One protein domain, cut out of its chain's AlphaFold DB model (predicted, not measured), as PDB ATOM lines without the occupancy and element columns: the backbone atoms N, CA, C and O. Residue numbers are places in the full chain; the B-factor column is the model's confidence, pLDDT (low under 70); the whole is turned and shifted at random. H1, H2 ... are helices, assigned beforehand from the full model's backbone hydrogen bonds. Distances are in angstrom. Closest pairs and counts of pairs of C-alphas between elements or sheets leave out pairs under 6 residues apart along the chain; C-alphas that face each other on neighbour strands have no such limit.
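What this domain is: This is residues 225 to 334 of the 436 residues of an uncharacterized protein of Candidatus Nomurabacteria bacterium RIFCSPHIGHO2_02_FULL_37_13 (UniProt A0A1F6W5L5). Two long helices, H5 and H2, run side by side, with H1 across one end and small H3 bridging them nearer the other. H6 folds back along the last part of H2, and H4 packs on residues 251 to 255 of H2. The printed part has 110 residues with six named helices, H1 to H6 in order, and no named strand: all helix, compact, radius of gyration of the C-alphas 13.6 A, spans 38 by 32 by 20 A.

Where its parts are: Find C-alpha 290 at (34.734, -33.156, 32.966); H5 runs 30.1 A to C-alpha 310. H2, residues 246 to 264, covers 27.0 A; H6, 317 to 327, ends at (28.657, -10.343, 20.695). Look for H1 at 235 to 242, H3 at 269 to 273, H4 at 279 to 285.

How they stand to each other: H5 touches H1 about perpendicular, 88 degrees, closest C-alphas Leu 236 and Glu 292, 6.1 A. H2, the hub, touches H6 at a shallow tilt of 25 degrees, opposite ways, closest C-alphas Arg 264 and Arg 320, 5.6 A. Every O i to N i+4 pair is within hydrogen-bond range in H1, H2, H3 and H6, 16 of 17 in H5, and 0 of 3 in H4, beside 2 of 4 O i to N i+3.

The domain as a whole: The printed part has no cut and no long link; residues 225 to 232 and 277 to 282 have pLDDT under 70.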
ATOM      1  N   SER A 225      30.440  -7.544  32.258       47.03
ATOM      2  CA  SER A 225      29.886  -7.508  33.590       47.03
ATOM      3  C   SER A 225      30.561  -8.641  34.328       47.03
ATOM      4  O   SER A 225      30.298  -9.814  34.056       47.03
ATOM      5  N   ARG A 226      31.476  -8.288  35.233       50.12
ATOM      6  CA  ARG A 226      32.242  -9.260  36.027       50.12
ATOM      7  C   ARG A 226      31.328 -10.137  36.886       50.12
ATOM      8  O   ARG A 226      31.793 -11.103  37.468       50.12
ATOM      9  N   ASN A 227      30.044  -9.776  36.948       53.78
ATOM     10  CA  ASN A 227      28.980 -10.530  37.569       53.78
ATOM     11  C   ASN A 227      28.066 -11.101  36.483       53.78
ATOM     12  O   ASN A 227      27.191 -10.410  35.952       53.78
ATOM     13  N   ILE A 228      28.224 -12.387  36.196       63.84
ATOM     14  CA  ILE A 228      27.215 -13.131  35.446       63.84
ATOM     15  C   ILE A 228      26.181 -13.590  36.478       63.84
ATOM     16  O   ILE A 228      26.554 -14.285  37.428       63.84
ATOM     17  N   PRO A 229      24.894 -13.200  36.352       59.50
ATOM     18  CA  PRO A 229      23.857 -13.687  37.254       59.50
ATOM     19  C   PRO A 229      23.914 -15.211  37.290       59.50
ATOM     20  O   PRO A 229      24.006 -15.826  36.227       59.50
ATOM     21  N   SER A 230      23.877 -15.812  38.482       58.41
ATOM     22  CA  SER A 230      23.953 -17.268  38.633       58.41
ATOM     23  C   SER A 230      22.876 -17.926  37.767       58.41
ATOM     24  O   SER A 230      21.685 -17.879  38.097       58.41
ATOM     25  N   LYS A 231      23.268 -18.510  36.634       63.44
ATOM     26  CA  LYS A 231      22.339 -19.256  35.794       63.44
ATOM     27  C   LYS A 231      22.202 -20.636  36.410       63.44
ATOM     28  O   LYS A 231      23.180 -21.366  36.494       63.44
ATOM     29  N   LYS A 232      20.979 -21.004  36.805       65.69
ATOM     30  CA  LYS A 232      20.673 -22.346  37.337       65.69
ATOM     31  C   LYS A 232      21.118 -23.479  36.405       65.69
ATOM     32  O   LYS A 232      21.299 -24.595  36.861       65.69
ATOM     33  N   GLU A 233      21.232 -23.186  35.114       75.06
ATOM     34  CA  GLU A 233      21.557 -24.149  34.063       75.06
ATOM     35  C   GLU A 233      23.063 -24.341  33.846       75.06
ATOM     36  O   GLU A 233      23.441 -25.341  33.248       75.06
ATOM     37  N   PHE A 234      23.896 -23.403  34.317       85.44
ATOM     38  CA  PHE A 234      25.359 -23.431  34.178       85.44
ATOM     39  C   PHE A 234      26.045 -23.013  35.494       85.44
ATOM     40  O   PHE A 234      26.726 -21.979  35.533       85.44
ATOM     41  N   PRO A 235      25.763 -23.700  36.617       84.56
ATOM     42  CA  PRO A 235      26.269 -23.301  37.924       84.56
ATOM     43  C   PRO A 235      27.800 -23.298  37.988       84.56
ATOM     44  O   PRO A 235      28.350 -22.329  38.511       84.56
ATOM     45  N   LEU A 236      28.480 -24.304  37.424       85.25
ATOM     46  CA  LEU A 236      29.940 -24.418  37.508       85.25
ATOM     47  C   LEU A 236      30.629 -23.317  36.698       85.25
ATOM     48  O   LEU A 236      31.537 -22.649  37.196       85.25
ATOM     49  N   LEU A 237      30.148 -23.055  35.480       84.00
ATOM     50  CA  LEU A 237      30.705 -21.994  34.638       84.00
ATOM     51  C   LEU A 237      30.431 -20.598  35.216       84.00
ATOM     52  O   LEU A 237      31.305 -19.730  35.187       84.00
ATOM     53  N   ALA A 238      29.233 -20.364  35.759       83.38
ATOM     54  CA  ALA A 238      28.891 -19.084  36.376       83.38
ATOM     55  C   ALA A 238      29.706 -18.828  37.656       83.38
ATOM     56  O   ALA A 238      30.180 -17.709  37.864       83.38
ATOM     57  N   GLU A 239      29.891 -19.848  38.495       81.75
ATOM     58  CA  GLU A 239      30.765 -19.795  39.671       81.75
ATOM     59  C   GLU A 239      32.211 -19.521  39.255       81.75
ATOM     60  O   GLU A 239      32.810 -18.565  39.739       81.75
ATOM     61  N   GLY A 240      32.739 -20.263  38.279       77.06
ATOM     62  CA  GLY A 240      34.103 -20.086  37.789       77.06
ATOM     63  C   GLY A 240      34.392 -18.679  37.258       77.06
ATOM     64  O   GLY A 240      35.453 -18.124  37.548       77.06
ATOM     65  N   VAL A 241      33.445 -18.049  36.553       76.31
ATOM     66  CA  VAL A 241      33.598 -16.650  36.114       76.31
ATOM     67  C   VAL A 241      33.547 -15.678  37.294       76.31
ATOM     68  O   VAL A 241      34.422 -14.815  37.407       76.31
ATOM     69  N   ASN A 242      32.561 -15.817  38.184       75.81
ATOM     70  CA  ASN A 242      32.352 -14.894  39.306       75.81
ATOM     71  C   ASN A 242      33.470 -14.988  40.363       75.81
ATOM     72  O   ASN A 242      33.881 -13.972  40.926       75.81
ATOM     73  N   GLU A 243      34.003 -16.187  40.601       76.94
ATOM     74  CA  GLU A 243      35.148 -16.452  41.485       76.94
ATOM     75  C   GLU A 243      36.502 -16.203  40.808       76.94
ATOM     76  O   GLU A 243      37.548 -16.331  41.440       76.94
ATOM     77  N   GLN A 244      36.497 -15.829  39.527       70.38
ATOM     78  CA  GLN A 244      37.693 -15.571  38.728       70.38
ATOM     79  C   GLN A 244      38.645 -16.774  38.621       70.38
ATOM     80  O   GLN A 244      39.864 -16.596  38.556       70.38
ATOM     81  N   ARG A 245      38.108 -17.999  38.546       78.00
ATOM     82  CA  ARG A 245      38.906 -19.209  38.300       78.00
ATOM     83  C   ARG A 245      39.589 -19.101  36.937       78.00
ATOM     84  O   ARG A 245      38.929 -18.959  35.909       78.00
ATOM     85  N   ALA A 246      40.923 -19.145  36.943       75.81
ATOM     86  CA  ALA A 246      41.736 -18.867  35.761       75.81
ATOM     87  C   ALA A 246      41.436 -19.823  34.591       75.81
ATOM     88  O   ALA A 246      41.255 -19.335  33.479       75.81
ATOM     89  N   GLY A 247      41.307 -21.132  34.857       79.44
ATOM     90  CA  GLY A 247      40.991 -22.147  33.838       79.44
ATOM     91  C   GLY A 247      39.653 -21.885  33.147       79.44
ATOM     92  O   GLY A 247      39.618 -21.619  31.952       79.44
ATOM     93  N   VAL A 248      38.559 -21.775  33.914       81.50
ATOM     94  CA  VAL A 248      37.216 -21.484  33.369       81.50
ATOM     95  C   VAL A 248      37.188 -20.188  32.553       81.50
ATOM     96  O   VAL A 248      36.588 -20.141  31.480       81.50
ATOM     97  N   ARG A 249      37.850 -19.121  33.023       78.81
ATOM     98  CA  ARG A 249      37.923 -17.858  32.271       78.81
ATOM     99  C   ARG A 249      38.698 -18.008  30.965       78.81
ATOM    100  O   ARG A 249      38.252 -17.474  29.952       78.81
ATOM    101  N   LYS A 250      39.833 -18.710  30.989       79.62
ATOM    102  CA  LYS A 250      40.659 -18.953  29.803       79.62
ATOM    103  C   LYS A 250      39.914 -19.827  28.793       79.62
ATOM    104  O   LYS A 250      39.791 -19.421  27.641       79.62
ATOM    105  N   GLY A 251      39.337 -20.943  29.235       84.00
ATOM    106  CA  GLY A 251      38.552 -21.844  28.395       84.00
ATOM    107  C   GLY A 251      37.339 -21.159  27.763       84.00
ATOM    108  O   GLY A 251      37.127 -21.268  26.555       84.00
ATOM    109  N   LEU A 252      36.561 -20.381  28.531       85.75
ATOM    110  CA  LEU A 252      35.415 -19.636  27.983       85.75
ATOM    111  C   LEU A 252      35.855 -18.521  27.029       85.75
ATOM    112  O   LEU A 252      35.158 -18.261  26.050       85.75
ATOM    113  N   GLY A 253      36.993 -17.877  27.302       82.25
ATOM    114  CA  GLY A 253      37.604 -16.890  26.413       82.25
ATOM    115  C   GLY A 253      37.998 -17.499  25.068       82.25
ATOM    116  O   GLY A 253      37.570 -16.993  24.036       82.25
ATOM    117  N   GLY A 254      38.721 -18.624  25.081       84.62
ATOM    118  CA  GLY A 254      39.100 -19.347  23.862       84.62
ATOM    119  C   GLY A 254      37.891 -19.896  23.100       84.62
ATOM    120  O   GLY A 254      37.783 -19.709  21.894       84.62
ATOM    121  N   THR A 255      36.912 -20.470  23.808       88.50
ATOM    122  CA  THR A 255      35.659 -20.954  23.197       88.50
ATOM    123  C   THR A 255      34.878 -19.813  22.535       88.50
ATOM    124  O   THR A 255      34.305 -19.985  21.461       88.50
ATOM    125  N   LYS A 256      34.837 -18.632  23.166       90.12
ATOM    126  CA  LYS A 256      34.193 -17.439  22.605       90.12
ATOM    127  C   LYS A 256      34.918 -16.957  21.354       90.12
ATOM    128  O   LYS A 256      34.252 -16.655  20.368       90.12
ATOM    129  N   ASP A 257      36.240 -16.862  21.411       88.00
ATOM    130  CA  ASP A 257      37.071 -16.400  20.302       88.00
ATOM    131  C   ASP A 257      36.875 -17.274  19.050       88.00
ATOM    132  O   ASP A 257      36.489 -16.766  17.996       88.00
ATOM    133  N   GLU A 258      36.976 -18.596  19.216       90.19
ATOM    134  CA  GLU A 258      36.731 -19.595  18.169       90.19
ATOM    135  C   GLU A 258      35.314 -19.504  17.589       90.19
ATOM    136  O   GLU A 258      35.111 -19.449  16.373       90.19
ATOM    137  N   LEU A 259      34.301 -19.412  18.454       93.00
ATOM    138  CA  LEU A 259      32.914 -19.273  18.023       93.00
ATOM    139  C   LEU A 259      32.700 -18.005  17.177       93.00
ATOM    140  O   LEU A 259      32.015 -18.055  16.151       93.00
ATOM    141  N   LEU A 260      33.272 -16.867  17.581       92.81
ATOM    142  CA  LEU A 260      33.174 -15.613  16.827       92.81
ATOM    143  C   LEU A 260      33.895 -15.711  15.473       92.81
ATOM    144  O   LEU A 260      33.337 -15.265  14.463       92.81
ATOM    145  N   ALA A 261      35.074 -16.338  15.427       91.94
ATOM    146  CA  ALA A 261      35.808 -16.594  14.187       91.94
ATOM    147  C   ALA A 261      35.001 -17.458  13.208       91.94
ATOM    148  O   ALA A 261      34.856 -17.108  12.031       91.94
ATOM    149  N   ARG A 262      34.353 -18.519  13.695       92.38
ATOM    150  CA  ARG A 262      33.471 -19.370  12.881       92.38
ATOM    151  C   ARG A 262      32.192 -18.684  12.424       92.38
ATOM    152  O   ARG A 262      31.727 -18.920  11.311       92.38
ATOM    153  N   ILE A 263      31.593 -17.817  13.238       93.69
ATOM    154  CA  ILE A 263      30.440 -17.026  12.778       93.69
ATOM    155  C   ILE A 263      30.867 -16.137  11.600       93.69
ATOM    156  O   ILE A 263      30.161 -16.090  10.583       93.69
ATOM    157  N   ARG A 264      32.035 -15.486  11.704       91.50
ATOM    158  CA  ARG A 264      32.583 -14.597  10.668       91.50
ATOM    159  C   ARG A 264      32.985 -15.328   9.387       91.50
ATOM    160  O   ARG A 264      32.758 -14.784   8.307       91.50
ATOM    161  N   ASP A 265      33.553 -16.530   9.488       90.88
ATOM    162  CA  ASP A 265      34.112 -17.275   8.346       90.88
ATOM    163  C   ASP A 265      33.064 -17.888   7.394       90.88
ATOM    164  O   ASP A 265      33.421 -18.470   6.365       90.88
ATOM    165  N   GLY A 266      31.776 -17.772   7.723       89.62
ATOM    166  CA  GLY A 266      30.694 -18.336   6.919       89.62
ATOM    167  C   GLY A 266      30.177 -19.695   7.405       89.62
ATOM    168  O   GLY A 266      29.327 -20.279   6.732       89.62
ATOM    169  N   SER A 267      30.634 -20.214   8.552       91.94
ATOM    170  CA  SER A 267      30.106 -21.459   9.141       91.94
ATOM    171  C   SER A 267      28.586 -21.446   9.277       91.94
ATOM    172  O   SER A 267      27.985 -20.417   9.592       91.94
ATOM    173  N   ASP A 268      27.955 -22.601   9.080       92.94
ATOM    174  CA  ASP A 268      26.598 -22.817   9.578       92.94
ATOM    175  C   ASP A 268      26.597 -22.971  11.110       92.94
ATOM    176  O   ASP A 268      27.652 -23.011  11.750       92.94
ATOM    177  N   SER A 269      25.406 -23.028  11.712       93.50
ATOM    178  CA  SER A 269      25.251 -23.089  13.169       93.50
ATOM    179  C   SER A 269      25.936 -24.307  13.793       93.50
ATOM    180  O   SER A 269      26.497 -24.190  14.880       93.50
ATOM    181  N   VAL A 270      25.913 -25.451  13.099       93.31
ATOM    182  CA  VAL A 270      26.503 -26.709  13.574       93.31
ATOM    183  C   VAL A 270      28.019 -26.581  13.569       93.31
ATOM    184  O   VAL A 270      28.653 -26.683  14.612       93.31
ATOM    185  N   ARG A 271      28.613 -26.247  12.421       89.38
ATOM    186  CA  ARG A 271      30.065 -26.105  12.294       89.38
ATOM    187  C   ARG A 271      30.623 -25.001  13.187       89.38
ATOM    188  O   ARG A 271      31.775 -25.107  13.601       89.38
ATOM    189  N   ALA A 272      29.835 -23.965  13.474       90.25
ATOM    190  CA  ALA A 272      30.217 -22.893  14.384       90.25
ATOM    191  C   ALA A 272      30.302 -23.328  15.852       90.25
ATOM    192  O   ALA A 272      30.994 -22.666  16.612       90.25
ATOM    193  N   THR A 273      29.621 -24.403  16.255       91.12
ATOM    194  CA  THR A 273      29.499 -24.815  17.666       91.12
ATOM    195  C   THR A 273      30.076 -26.199  17.958       91.12
ATOM    196  O   THR A 273      30.404 -26.486  19.105       91.12
ATOM    197  N   ASP A 274      30.266 -27.036  16.940       86.94
ATOM    198  CA  ASP A 274      30.832 -28.381  17.056       86.94
ATOM    199  C   ASP A 274      32.346 -28.374  16.784       86.94
ATOM    200  O   ASP A 274      32.821 -28.848  15.751       86.94
ATOM    201  N   PHE A 275      33.110 -27.736  17.676       82.88
ATOM    202  CA  PHE A 275      34.575 -27.670  17.577       82.88
ATOM    203  C   PHE A 275      35.304 -28.252  18.793       82.88
ATOM    204  O   PHE A 275      36.369 -28.833  18.617       82.88
ATOM    205  N   LEU A 276      34.716 -28.205  19.996       76.06
ATOM    206  CA  LEU A 276      35.352 -28.722  21.222       76.06
ATOM    207  C   LEU A 276      35.638 -30.230  21.207       76.06
ATOM    208  O   LEU A 276      36.506 -30.690  21.940       76.06
ATOM    209  N   GLY A 277      34.892 -30.994  20.403       64.00
ATOM    210  CA  GLY A 277      35.079 -32.438  20.236       64.00
ATOM    211  C   GLY A 277      35.932 -32.821  19.028       64.00
ATOM    212  O   GLY A 277      36.010 -34.000  18.697       64.00
ATOM    213  N   THR A 278      36.513 -31.844  18.329       67.19
ATOM    214  CA  THR A 278      37.421 -32.113  17.212       67.19
ATOM    215  C   THR A 278      38.855 -32.101  17.720       67.19
ATOM    216  O   THR A 278      39.198 -31.228  18.515       67.19
ATOM    217  N   ASP A 279      39.686 -33.023  17.228       56.00
ATOM    218  CA  ASP A 279      41.104 -33.168  17.610       56.00
ATOM    219  C   ASP A 279      41.875 -31.827  17.559       56.00
ATOM    220  O   ASP A 279      42.796 -31.585  18.328       56.00
ATOM    221  N   LEU A 280      41.426 -30.911  16.694       56.91
ATOM    222  CA  LEU A 280      41.970 -29.567  16.499       56.91
ATOM    223  C   LEU A 280      41.840 -28.637  17.717       56.91
ATOM    224  O   LEU A 280      42.687 -27.772  17.910       56.91
ATOM    225  N   TYR A 281      40.791 -28.787  18.530       64.62
ATOM    226  CA  TYR A 281      40.479 -27.867  19.634       64.62
ATOM    227  C   TYR A 281      40.334 -28.579  20.981       64.62
ATOM    228  O   TYR A 281      39.738 -28.032  21.910       64.62
ATOM    229  N   GLU A 282      40.902 -29.780  21.116       68.00
ATOM    230  CA  GLU A 282      40.929 -30.530  22.379       68.00
ATOM    231  C   GLU A 282      41.566 -29.700  23.511       68.00
ATOM    232  O   GLU A 282      41.064 -29.690  24.635       68.00
ATOM    233  N   TYR A 283      42.564 -28.868  23.189       70.94
ATOM    234  CA  TYR A 283      43.201 -27.951  24.142       70.94
ATOM    235  C   TYR A 283      42.232 -26.933  24.775       70.94
ATOM    236  O   TYR A 283      42.483 -26.449  25.879       70.94
ATOM    237  N   LEU A 284      41.126 -26.580  24.100       74.38
ATOM    238  CA  LEU A 284      40.087 -25.722  24.684       74.38
ATOM    239  C   LEU A 284      39.279 -26.476  25.746       74.38
ATOM    240  O   LEU A 284      38.802 -25.860  26.699       74.38
ATOM    241  N   SER A 285      39.138 -27.793  25.591       77.81
ATOM    242  CA  SER A 285      38.462 -28.676  26.541       77.81
ATOM    243  C   SER A 285      39.327 -28.957  27.777       77.81
ATOM    244  O   SER A 285      38.780 -29.061  28.876       77.81
ATOM    245  N   ASP A 286      40.656 -28.982  27.635       81.38
ATOM    246  CA  ASP A 286      41.616 -29.203  28.735       81.38
ATOM    247  C   ASP A 286      41.578 -28.123  29.833       81.38
ATOM    248  O   ASP A 286      41.987 -28.360  30.971       81.38
ATOM    249  N   GLU A 287      41.059 -26.931  29.522       82.75
ATOM    250  CA  GLU A 287      40.876 -25.836  30.488       82.75
ATOM    251  C   GLU A 287      39.700 -26.067  31.459       82.75
ATOM    252  O   GLU A 287      39.531 -25.317  32.428       82.75
ATOM    253  N   PHE A 288      38.884 -27.093  31.203       85.69
ATOM    254  CA  PHE A 288      37.672 -27.423  31.942       85.69
ATOM    255  C   PHE A 288      37.760 -28.823  32.561       85.69
ATOM    256  O   PHE A 288      38.228 -29.776  31.942       85.69
ATOM    257  N   SER A 289      37.229 -28.979  33.772       88.88
ATOM    258  CA  SER A 289      36.935 -30.298  34.346       88.88
ATOM    259  C   SER A 289      35.840 -31.027  33.554       88.88
ATOM    260  O   SER A 289      35.039 -30.395  32.868       88.88
ATOM    261  N   GLU A 290      35.738 -32.353  33.688       89.56
ATOM    262  CA  GLU A 290      34.734 -33.156  32.966       89.56
ATOM    263  C   GLU A 290      33.288 -32.655  33.153       89.56
ATOM    264  O   GLU A 290      32.473 -32.726  32.231       89.56
ATOM    265  N   ASP A 291      32.945 -32.144  34.338       89.50
ATOM    266  CA  ASP A 291      31.610 -31.601  34.602       89.50
ATOM    267  C   ASP A 291      31.421 -30.202  33.992       89.50
ATOM    268  O   ASP A 291      30.348 -29.905  33.462       89.50
ATOM    269  N   GLU A 292      32.463 -29.370  33.969       89.50
ATOM    270  CA  GLU A 292      32.449 -28.085  33.258       89.50
ATOM    271  C   GLU A 292      32.351 -28.295  31.740       89.50
ATOM    272  O   GLU A 292      31.553 -27.622  31.087       89.50
ATOM    273  N   GLN A 293      33.053 -29.279  31.170       89.94
ATOM    274  CA  GLN A 293      32.961 -29.629  29.745       89.94
ATOM    275  C   GLN A 293      31.531 -30.012  29.334       89.94
ATOM    276  O   GLN A 293      31.072 -29.644  28.246       89.94
ATOM    277  N   LYS A 294      30.781 -30.701  30.208       89.69
ATOM    278  CA  LYS A 294      29.352 -30.994  29.984       89.69
ATOM    279  C   LYS A 294      28.519 -29.713  29.946       89.69
ATOM    280  O   LYS A 294      27.648 -29.586  29.082       89.69
ATOM    281  N   GLU A 295      28.776 -28.760  30.846       91.56
ATOM    282  CA  GLU A 295      28.092 -27.461  30.837       91.56
ATOM    283  C   GLU A 295      28.429 -26.637  29.586       91.56
ATOM    284  O   GLU A 295      27.523 -26.052  28.989       91.56
ATOM    285  N   VAL A 296      29.692 -26.627  29.145       91.00
ATOM    286  CA  VAL A 296      30.105 -25.915  27.923       91.00
ATOM    287  C   VAL A 296      29.457 -26.546  26.691       91.00
ATOM    288  O   VAL A 296      28.900 -25.836  25.856       91.00
ATOM    289  N   SER A 297      29.440 -27.877  26.608       90.38
ATOM    290  CA  SER A 297      28.775 -28.606  25.521       90.38
ATOM    291  C   SER A 297      27.271 -28.294  25.466       90.38
ATOM    292  O   SER A 297      26.706 -28.060  24.394       90.38
ATOM    293  N   LEU A 298      26.604 -28.222  26.625       91.88
ATOM    294  CA  LEU A 298      25.202 -27.806  26.710       91.88
ATOM    295  C   LEU A 298      25.010 -26.341  26.287       91.88
ATOM    296  O   LEU A 298      24.038 -26.030  25.594       91.88
ATOM    297  N   LEU A 299      25.915 -25.446  26.685       92.44
ATOM    298  CA  LEU A 299      25.899 -24.036  26.296       92.44
ATOM    299  C   LEU A 299      26.025 -23.879  24.776       92.44
ATOM    300  O   LEU A 299      25.195 -23.195  24.175       92.44
ATOM    301  N   LEU A 300      26.999 -24.546  24.151       93.81
ATOM    302  CA  LEU A 300      27.211 -24.515  22.701       93.81
ATOM    303  C   LEU A 300      25.998 -25.045  21.936       93.81
ATOM    304  O   LEU A 300      25.565 -24.410  20.979       93.81
ATOM    305  N   LYS A 301      25.350 -26.110  22.416       93.25
ATOM    306  CA  LYS A 301      24.101 -26.615  21.824       93.25
ATOM    307  C   LYS A 301      22.946 -25.609  21.898       93.25
ATOM    308  O   LYS A 301      22.125 -25.525  20.985       93.25
ATOM    309  N   LYS A 302      22.852 -24.828  22.979       93.81
ATOM    310  CA  LYS A 302      21.863 -23.737  23.053       93.81
ATOM    311  C   LYS A 302      22.200 -22.618  22.075       93.81
ATOM    312  O   LYS A 302      21.307 -22.126  21.393       93.81
ATOM    313  N   ILE A 303      23.477 -22.247  21.986       95.62
ATOM    314  CA  ILE A 303      23.967 -21.256  21.024       95.62
ATOM    315  C   ILE A 303      23.666 -21.707  19.589       95.62
ATOM    316  O   ILE A 303      23.187 -20.897  18.804       95.62
ATOM    317  N   GLU A 304      23.866 -22.984  19.257       95.81
ATOM    318  CA  GLU A 304      23.576 -23.559  17.936       95.81
ATOM    319  C   GLU A 304      22.125 -23.291  17.511       95.81
ATOM    320  O   GLU A 304      21.873 -22.808  16.406       95.81
ATOM    321  N   SER A 305      21.166 -23.556  18.406       94.19
ATOM    322  CA  SER A 305      19.738 -23.344  18.143       94.19
ATOM    323  C   SER A 305      19.411 -21.876  17.853       94.19
ATOM    324  O   SER A 305      18.640 -21.579  16.935       94.19
ATOM    325  N   GLU A 306      19.999 -20.950  18.612       95.75
ATOM    326  CA  GLU A 306      19.788 -19.511  18.418       95.75
ATOM    327  C   GLU A 306      20.494 -19.013  17.144       95.75
ATOM    328  O   GLU A 306      19.905 -18.275  16.351       95.75
ATOM    329  N   LEU A 307      21.716 -19.490  16.870       95.69
ATOM    330  CA  LEU A 307      22.452 -19.184  15.640       95.69
ATOM    331  C   LEU A 307      21.717 -19.672  14.397       95.69
ATOM    332  O   LEU A 307      21.666 -18.950  13.406       95.69
ATOM    333  N   LYS A 308      21.110 -20.859  14.435       94.06
ATOM    334  CA  LYS A 308      20.336 -21.385  13.302       94.06
ATOM    335  C   LYS A 308      19.228 -20.422  12.873       94.06
ATOM    336  O   LYS A 308      18.984 -20.266  11.679       94.06
ATOM    337  N   SER A 309      18.589 -19.763  13.838       88.56
ATOM    338  CA  SER A 309      17.559 -18.754  13.578       88.56
ATOM    339  C   SER A 309      18.169 -17.434  13.093       88.56
ATOM    340  O   SER A 309      17.657 -16.820  12.159       88.56
ATOM    341  N   ALA A 310      19.290 -17.013  13.684       93.12
ATOM    342  CA  ALA A 310      19.957 -15.758  13.347       93.12
ATOM    343  C   ALA A 310      20.624 -15.766  11.959       93.12
ATOM    344  O   ALA A 310      20.558 -14.768  11.246       93.12
ATOM    345  N   LEU A 311      21.241 -16.873  11.539       91.56
ATOM    346  CA  LEU A 311      22.007 -16.948  10.285       91.56
ATOM    347  C   LEU A 311      21.141 -16.843   9.020       91.56
ATOM    348  O   LEU A 311      21.673 -16.567   7.950       91.56
ATOM    349  N   GLY A 312      19.818 -17.013   9.128       88.56
ATOM    350  CA  GLY A 312      18.898 -16.673   8.039       88.56
ATOM    351  C   GLY A 312      18.828 -15.164   7.775       88.56
ATOM    352  O   GLY A 312      18.702 -14.747   6.629       88.56
ATOM    353  N   LEU A 313      18.950 -14.354   8.831       89.00
ATOM    354  CA  LEU A 313      18.989 -12.895   8.762       89.00
ATOM    355  C   LEU A 313      20.402 -12.384   8.430       89.00
ATOM    356  O   LEU A 313      20.565 -11.505   7.592       89.00
ATOM    357  N   PHE A 314      21.429 -12.955   9.064       91.56
ATOM    358  CA  PHE A 314      22.840 -12.610   8.853       91.56
ATOM    359  C   PHE A 314      23.499 -13.581   7.861       91.56
ATOM    360  O   PHE A 314      24.367 -14.378   8.225       91.56
ATOM    361  N   ALA A 315      23.025 -13.577   6.615       86.38
ATOM    362  CA  ALA A 315      23.394 -14.598   5.635       86.38
ATOM    363  C   ALA A 315      24.811 -14.416   5.058       86.38
ATOM    364  O   ALA A 315      25.524 -15.401   4.852       86.38
ATOM    365  N   ASP A 316      25.230 -13.175   4.805       86.31
ATOM    366  CA  ASP A 316      26.503 -12.843   4.158       86.31
ATOM    367  C   ASP A 316      27.600 -12.442   5.154       86.31
ATOM    368  O   ASP A 316      27.339 -12.094   6.305       86.31
ATOM    369  N   ASN A 317      28.859 -12.453   4.708       82.69
ATOM    370  CA  ASN A 317      29.997 -12.179   5.587       82.69
ATOM    371  C   ASN A 317      29.904 -10.805   6.263       82.69
ATOM    372  O   ASN A 317      30.269 -10.702   7.432       82.69
ATOM    373  N   GLN A 318      29.407  -9.762   5.582       82.00
ATOM    374  CA  GLN A 318      29.308  -8.420   6.173       82.00
ATOM    375  C   GLN A 318      28.273  -8.373   7.296       82.00
ATOM    376  O   GLN A 318      28.614  -7.954   8.404       82.00
ATOM    377  N   SER A 319      27.060  -8.882   7.054       88.69
ATOM    378  CA  SER A 319      26.023  -8.958   8.088       88.69
ATOM    379  C   SER A 319      26.445  -9.867   9.251       88.69
ATOM    380  O   SER A 319      26.231  -9.519  10.412       88.69
ATOM    381  N   ARG A 320      27.175 -10.960   8.992       91.69
ATOM    382  CA  ARG A 320      27.800 -11.778  10.053       91.69
ATOM    383  C   ARG A 320      28.792 -10.992  10.906       91.69
ATOM    384  O   ARG A 320      28.824 -11.192  12.114       91.69
ATOM    385  N   GLY A 321      29.551 -10.064  10.318       89.69
ATOM    386  CA  GLY A 321      30.401  -9.136  11.077       89.69
ATOM    387  C   GLY A 321      29.602  -8.294  12.064       89.69
ATOM    388  O   GLY A 321      30.033  -8.089  13.193       89.69
ATOM    389  N   MET A 322      28.389  -7.886  11.682       89.38
ATOM    390  CA  MET A 322      27.494  -7.183  12.595       89.38
ATOM    391  C   MET A 322      27.079  -8.040  13.785       89.38
ATOM    392  O   MET A 322      27.151  -7.573  14.920       89.38
ATOM    393  N   LEU A 323      26.708  -9.298  13.544       93.12
ATOM    394  CA  LEU A 323      26.417 -10.238  14.623       93.12
ATOM    395  C   LEU A 323      27.634 -10.434  15.543       93.12
ATOM    396  O   LEU A 323      27.481 -10.363  16.760       93.12
ATOM    397  N   VAL A 324      28.836 -10.612  14.981       91.94
ATOM    398  CA  VAL A 324      30.082 -10.726  15.759       91.94
ATOM    399  C   VAL A 324      30.299  -9.496  16.646       91.94
ATOM    400  O   VAL A 324      30.542  -9.648  17.842       91.94
ATOM    401  N   TYR A 325      30.133  -8.281  16.121       88.19
ATOM    402  CA  TYR A 325      30.368  -7.056  16.898       88.19
ATOM    403  C   TYR A 325      29.286  -6.723  17.918       88.19
ATOM    404  O   TYR A 325      29.564  -6.008  18.877       88.19
ATOM    405  N   HIS A 326      28.090  -7.296  17.795       87.50
ATOM    406  CA  HIS A 326      27.120  -7.299  18.895       87.50
ATOM    407  C   HIS A 326      27.495  -8.250  20.040       87.50
ATOM    408  O   HIS A 326      26.969  -8.105  21.145       87.50
ATOM    409  N   LEU A 327      28.328  -9.258  19.767       88.19
ATOM    410  CA  LEU A 327      28.657 -10.343  20.695       88.19
ATOM    411  C   LEU A 327      30.058 -10.224  21.307       88.19
ATOM    412  O   LEU A 327      30.312 -10.826  22.350       88.19
ATOM    413  N   VAL A 328      30.963  -9.456  20.695       83.75
ATOM    414  CA  VAL A 328      32.380  -9.383  21.090       83.75
ATOM    415  C   VAL A 328      32.581  -8.952  22.546       83.75
ATOM    416  O   VAL A 328      33.453  -9.479  23.230       83.75
ATOM    417  N   ASP A 329      31.718  -8.094  23.087       76.38
ATOM    418  CA  ASP A 329      31.769  -7.624  24.479       76.38
ATOM    419  C   ASP A 329      30.832  -8.375  25.430       76.38
ATOM    420  O   ASP A 329      30.683  -8.018  26.602       76.38
ATOM    421  N   ILE A 330      30.187  -9.427  24.932       80.12
ATOM    422  CA  ILE A 330      29.229 -10.225  25.679       80.12
ATOM    423  C   ILE A 330      29.939 -11.446  26.253       80.12
ATOM    424  O   ILE A 330      30.665 -12.130  25.535       80.12
ATOM    425  N   PRO A 331      29.736 -11.779  27.536       81.62
ATOM    426  CA  PRO A 331      30.214 -13.050  28.062       81.62
ATOM    427  C   PRO A 331      29.554 -14.228  27.337       81.62
ATOM    428  O   PRO A 331      28.337 -14.211  27.138       81.62
ATOM    429  N   LEU A 332      30.318 -15.276  27.016       87.19
ATOM    430  CA  LEU A 332      29.832 -16.444  26.261       87.19
ATOM    431  C   LEU A 332      28.561 -17.061  26.862       87.19
ATOM    432  O   LEU A 332      27.616 -17.384  26.147       87.19
ATOM    433  N   LEU A 333      28.482 -17.127  28.196       86.94
ATOM    434  CA  LEU A 333      27.310 -17.628  28.923       86.94
ATOM    435  C   LEU A 333      26.014 -16.880  28.599       86.94
ATOM    436  O   LEU A 333      24.933 -17.397  28.881       86.94
ATOM    437  N   ARG A 334      26.099 -15.667  28.046       85.94
ATOM    438  CA  ARG A 334      24.952 -14.844  27.661       85.94
ATOM    439  C   ARG A 334      24.605 -14.907  26.178       85.94
ATOM    440  O   ARG A 334      23.638 -14.273  25.765       85.94
TER     441      ARG A 334